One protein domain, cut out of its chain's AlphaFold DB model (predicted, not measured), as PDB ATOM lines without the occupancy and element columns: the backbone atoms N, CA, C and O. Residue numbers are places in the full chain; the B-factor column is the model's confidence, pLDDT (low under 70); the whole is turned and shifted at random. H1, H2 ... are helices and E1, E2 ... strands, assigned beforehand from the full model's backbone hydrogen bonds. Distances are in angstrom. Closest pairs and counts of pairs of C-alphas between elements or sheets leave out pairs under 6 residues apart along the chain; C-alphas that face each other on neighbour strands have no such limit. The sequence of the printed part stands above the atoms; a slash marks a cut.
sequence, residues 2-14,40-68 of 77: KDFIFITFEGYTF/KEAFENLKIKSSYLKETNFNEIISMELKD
ATOM      1  N   LYS A   2     155.470 150.524 109.853       95.88
ATOM      2  CA  LYS A   2     154.399 151.408 110.318       95.88
ATOM      3  C   LYS A   2     153.729 150.804 111.546       95.88
ATOM      4  O   LYS A   2     153.765 149.584 111.710       95.88
ATOM      5  N   ASP A   3     153.139 151.645 112.383       96.81
ATOM      6  CA  ASP A   3     152.341 151.222 113.530       96.81
ATOM      7  C   ASP A   3     150.868 151.110 113.129       96.81
ATOM      8  O   ASP A   3     150.350 151.947 112.390       96.81
ATOM      9  N   PHE A   4     150.196 150.074 113.623       97.38
ATOM     10  CA  PHE A   4     148.781 149.830 113.387       97.38
ATOM     11  C   PHE A   4     148.065 149.551 114.703       97.38
ATOM     12  O   PHE A   4     148.613 148.886 115.588       97.38
ATOM     13  N   ILE A   5     146.827 150.026 114.787       97.12
ATOM     14  CA  ILE A   5     145.850 149.605 115.790       97.12
ATOM     15  C   ILE A   5     144.801 148.719 115.116       97.12
ATOM     16  O   ILE A   5     144.412 148.959 113.970       97.12
ATOM     17  N   PHE A   6     144.376 147.687 115.832       96.12
ATOM     18  CA  PHE A   6     143.328 146.765 115.422       96.12
ATOM     19  C   PHE A   6     142.157 146.891 116.386       96.12
ATOM     20  O   PHE A   6     142.362 146.841 117.601       96.12
ATOM     21  N   ILE A   7     140.958 147.074 115.844       95.25
ATOM     22  CA  ILE A   7     139.730 147.317 116.608       95.25
ATOM     23  C   ILE A   7     138.582 146.454 116.074       95.25
ATOM     24  O   ILE A   7     138.654 145.969 114.944       95.25
ATOM     25  N   THR A   8     137.519 146.289 116.857       93.62
ATOM     26  CA  THR A   8     136.272 145.635 116.428       93.62
ATOM     27  C   THR A   8     135.039 146.364 116.970       93.62
ATOM     28  O   THR A   8     135.122 147.046 117.997       93.62
ATOM     29  N   PHE A   9     133.908 146.193 116.280       89.62
ATOM     30  CA  PHE A   9     132.568 146.591 116.730       89.62
ATOM     31  C   PHE A   9     131.811 145.453 117.428       89.62
ATOM     32  O   PHE A   9     130.775 145.692 118.036       89.62
ATOM     33  N   GLU A  10     132.303 144.214 117.362       86.50
ATOM     34  CA  GLU A  10     131.575 143.019 117.817       86.50
ATOM     35  C   GLU A  10     131.556 142.845 119.352       86.50
ATOM     36  O   GLU A  10     131.232 141.768 119.853       86.50
ATOM     37  N   GLY A  11     131.894 143.884 120.123       77.44
ATOM     38  CA  GLY A  11     131.974 143.799 121.575       77.44
ATOM     39  C   GLY A  11     131.494 145.046 122.306       77.44
ATOM     40  O   GLY A  11     131.789 146.181 121.938       77.44
ATOM     41  N   TYR A  12     130.783 144.812 123.403       78.12
ATOM     42  CA  TYR A  12     130.184 145.849 124.232       78.12
ATOM     43  C   TYR A  12     131.097 146.220 125.401       78.12
ATOM     44  O   TYR A  12     131.767 145.367 125.989       78.12
ATOM     45  N   THR A  13     131.141 147.504 125.742       76.56
ATOM     46  CA  THR A  13     131.833 148.005 126.935       76.56
ATOM     47  C   THR A  13     130.901 148.904 127.718       76.56
ATOM     48  O   THR A  13     130.276 149.792 127.144       76.56
ATOM     49  N   PHE A  14     130.869 148.700 129.026       82.00
ATOM     50  CA  PHE A  14     130.038 149.451 129.955       82.00
ATOM     51  C   PHE A  14     130.897 150.443 130.738       82.00
ATOM     52  O   PHE A  14     132.088 150.197 130.963       82.00
ATOM     53  N   LYS A  40     148.140 144.004 106.561       97.44
ATOM     54  CA  LYS A  40     148.126 142.537 106.512       97.44
ATOM     55  C   LYS A  40     149.301 141.941 107.283       97.44
ATOM     56  O   LYS A  40     149.101 141.082 108.133       97.44
ATOM     57  N   GLU A  41     150.515 142.421 107.029       98.06
ATOM     58  CA  GLU A  41     151.704 141.958 107.754       98.06
ATOM     59  C   GLU A  41     151.617 142.290 109.249       98.06
ATOM     60  O   GLU A  41     151.904 141.444 110.095       98.06
ATOM     61  N   ALA A  42     151.161 143.498 109.593       97.44
ATOM     62  CA  ALA A  42     150.978 143.889 110.984       97.44
ATOM     63  C   ALA A  42     149.963 142.990 111.713       97.44
ATOM     64  O   ALA A  42     150.173 142.668 112.885       97.44
ATOM     65  N   PHE A  43     148.903 142.548 111.028       96.38
ATOM     66  CA  PHE A  43     147.903 141.639 111.585       96.38
ATOM     67  C   PHE A  43     148.458 140.231 111.826       96.38
ATOM     68  O   PHE A  43     148.242 139.662 112.895       96.38
ATOM     69  N   GLU A  44     149.231 139.678 110.889       95.56
ATOM     70  CA  GLU A  44     149.908 138.389 111.103       95.56
ATOM     71  C   GLU A  44     150.872 138.457 112.294       95.56
ATOM     72  O   GLU A  44     150.840 137.596 113.177       95.56
ATOM     73  N   ASN A  45     151.649 139.539 112.391       96.56
ATOM     74  CA  ASN A  45     152.523 139.788 113.536       96.56
ATOM     75  C   ASN A  45     151.731 139.879 114.855       96.56
ATOM     76  O   ASN A  45     152.183 139.375 115.886       96.56
ATOM     77  N   LEU A  46     150.532 140.480 114.830       95.69
ATOM     78  CA  LEU A  46     149.658 140.561 116.000       95.69
ATOM     79  C   LEU A  46     149.200 139.165 116.451       95.69
ATOM     80  O   LEU A  46     149.304 138.860 117.639       95.69
ATOM     81  N   LYS A  47     148.748 138.316 115.518       93.50
ATOM     82  CA  LYS A  47     148.292 136.941 115.798       93.50
ATOM     83  C   LYS A  47     149.392 136.046 116.362       93.50
ATOM     84  O   LYS A  47     149.115 135.200 117.209       93.50
ATOM     85  N   ILE A  48     150.635 136.222 115.911       92.81
ATOM     86  CA  ILE A  48     151.785 135.482 116.450       92.81
ATOM     87  C   ILE A  48     152.051 135.892 117.902       92.81
ATOM     88  O   ILE A  48     152.299 135.039 118.751       92.81
ATOM     89  N   LYS A  49     151.985 137.196 118.193       90.38
ATOM     90  CA  LYS A  49     152.279 137.750 119.520       90.38
ATOM     91  C   LYS A  49     151.164 137.502 120.543       90.38
ATOM     92  O   LYS A  49     151.441 137.406 121.734       90.38
ATOM     93  N   SER A  50     149.919 137.443 120.085       88.69
ATOM     94  CA  SER A  50     148.728 137.489 120.935       88.69
ATOM     95  C   SER A  50     147.948 136.183 120.818       88.69
ATOM     96  O   SER A  50     147.039 136.067 120.000       88.69
ATOM     97  N   SER A  51     148.309 135.187 121.631       83.19
ATOM     98  CA  SER A  51     147.694 133.852 121.585       83.19
ATOM     99  C   SER A  51     146.182 133.877 121.818       83.19
ATOM    100  O   SER A  51     145.476 133.107 121.175       83.19
ATOM    101  N   TYR A  52     145.690 134.807 122.647       84.00
ATOM    102  CA  TYR A  52     144.261 134.962 122.937       84.00
ATOM    103  C   TYR A  52     143.424 135.238 121.680       84.00
ATOM    104  O   TYR A  52     142.252 134.892 121.654       84.00
ATOM    105  N   LEU A  53     144.013 135.794 120.607       85.81
ATOM    106  CA  LEU A  53     143.305 136.038 119.341       85.81
ATOM    107  C   LEU A  53     142.778 134.767 118.683       85.81
ATOM    108  O   LEU A  53     141.846 134.831 117.891       85.81
ATOM    109  N   LYS A  54     143.370 133.617 119.010       82.31
ATOM    110  CA  LYS A  54     142.917 132.311 118.523       82.31
ATOM    111  C   LYS A  54     141.690 131.794 119.273       82.31
ATOM    112  O   LYS A  54     141.065 130.852 118.806       82.31
ATOM    113  N   GLU A  55     141.391 132.378 120.428       86.25
ATOM    114  CA  GLU A  55     140.330 131.945 121.341       86.25
ATOM    115  C   GLU A  55     139.135 132.907 121.335       86.25
ATOM    116  O   GLU A  55     138.099 132.606 121.922       86.25
ATOM    117  N   THR A  56     139.255 134.068 120.682       85.38
ATOM    118  CA  THR A  56     138.147 135.026 120.570       85.38
ATOM    119  C   THR A  56     137.132 134.570 119.533       85.38
ATOM    120  O   THR A  56     137.499 133.954 118.535       85.38
ATOM    121  N   ASN A  57     135.890 135.014 119.704       86.38
ATOM    122  CA  ASN A  57     134.813 134.819 118.734       86.38
ATOM    123  C   ASN A  57     134.589 136.048 117.829       86.38
ATOM    124  O   ASN A  57     133.519 136.171 117.238       86.38
ATOM    125  N   PHE A  58     135.558 136.969 117.748       88.88
ATOM    126  CA  PHE A  58     135.484 138.112 116.837       88.88
ATOM    127  C   PHE A  58     135.720 137.650 115.391       88.88
ATOM    128  O   PHE A  58     136.718 136.981 115.108       88.88
ATOM    129  N   ASN A  59     134.831 138.023 114.475       88.81
ATOM    130  CA  ASN A  59     134.933 137.750 113.043       88.81
ATOM    131  C   ASN A  59     135.491 138.952 112.276       88.81
ATOM    132  O   ASN A  59     136.255 138.777 111.325       88.81
ATOM    133  N   GLU A  60     135.131 140.170 112.683       91.19
ATOM    134  CA  GLU A  60     135.460 141.398 111.963       91.19
ATOM    135  C   GLU A  60     136.468 142.247 112.744       91.19
ATOM    136  O   GLU A  60     136.195 142.789 113.817       91.19
ATOM    137  N   ILE A  61     137.665 142.382 112.166       93.81
ATOM    138  CA  ILE A  61     138.762 143.192 112.702       93.81
ATOM    139  C   ILE A  61     139.080 144.303 111.705       93.81
ATOM    140  O   ILE A  61     139.435 144.050 110.553       93.81
ATOM    141  N   ILE A  62     139.040 145.545 112.175       96.19
ATOM    142  CA  ILE A  62     139.411 146.728 111.403       96.19
ATOM    143  C   ILE A  62     140.857 147.091 111.729       96.19
ATOM    144  O   ILE A  62     141.265 147.099 112.889       96.19
ATOM    145  N   SER A  63     141.638 147.419 110.700       97.25
ATOM    146  CA  SER A  63     143.021 147.876 110.838       97.25
ATOM    147  C   SER A  63     143.141 149.350 110.470       97.25
ATOM    148  O   SER A  63     142.696 149.760 109.398       97.25
ATOM    149  N   MET A  64     143.796 150.134 111.327       96.88
ATOM    150  CA  MET A  64     144.089 151.548 111.078       96.88
ATOM    151  C   MET A  64     145.588 151.819 111.229       96.88
ATOM    152  O   MET A  64     146.199 151.431 112.225       96.88
ATOM    153  N   GLU A  65     146.190 152.491 110.242       96.88
ATOM    154  CA  GLU A  65     147.592 152.929 110.308       96.88
ATOM    155  C   GLU A  65     147.710 154.181 111.188       96.88
ATOM    156  O   GLU A  65     147.090 155.207 110.909       96.88
ATOM    157  N   LEU A  66     148.554 154.124 112.218       94.75
ATOM    158  CA  LEU A  66     148.854 155.258 113.088       94.75
ATOM    159  C   LEU A  66     149.921 156.137 112.420       94.75
ATOM    160  O   LEU A  66     151.119 155.871 112.523       94.75
ATOM    161  N   LYS A  67     149.475 157.168 111.692       92.31
ATOM    162  CA  LYS A  67     150.355 158.094 110.951       92.31
ATOM    163  C   LYS A  67     151.178 159.006 111.856       92.31
ATOM    164  O   LYS A  67     152.304 159.343 111.505       92.31
ATOM    165  N   ASP A  68     150.617 159.388 112.996       88.25
ATOM    166  CA  ASP A  68     151.282 160.190 114.016       88.25
ATOM    167  C   ASP A  68     151.004 159.574 115.396       88.25
ATOM    168  O   ASP A  68     149.991 158.903 115.598       88.25
TER     169      ASP A  68
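AT A GLANCE: This is residues 2 to 14 and 40 to 68 of the 77 residues of an uncharacterized protein of Aliarcobacter cryaerophilus (UniProt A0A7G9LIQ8). A ribbon of two antiparallel strands, E1 and E2, has helix H1 packed on it through residues 40 to 46, while residues 47 to 56, with short H2, stick out. The 42 printed residues have two named strands and two named helices, ordered E1, H1, H2, E2, class mixed. The whole is only just loose, close to compact: radius of gyration of the C-alphas 11.3 A, spans 28 by 24 by 15 A.

HOW THE PARTS SIT: E1, residues 2 to 8, and E2, residues 62 to 66, are antiparallel at 148 degrees; N 5 and O 64, 3.0 A apart, are within hydrogen-bond range. The closest C-alphas of E1 and H1, residues 40 to 49, are those of Phe 4 and Ala 42, 6.8 A apart. H1 and H2, residues 51 to 54, are close but not clearly touching; their closest C-alphas, of Lys 47 and Leu 53, are 6.2 A apart. E1 and H2 are apart. In H1 every O i to N i+4 pair is within hydrogen-bond range; H2 is too short for one.

IN THESE COORDINATES: E1 begins at C-alpha 2, (154.399, 151.408, 110.318), and measures 20.0 A; H1 measures 14.5 A. E2, 12.8 A, ends at C-alpha 66, (148.854, 155.258, 113.088).

THE WHOLE: Residues 15 to 39 are not printed; C-alphas 14 and 40 are 30.4 A apart across the cut. No printed residue is under 70 in pLDDT.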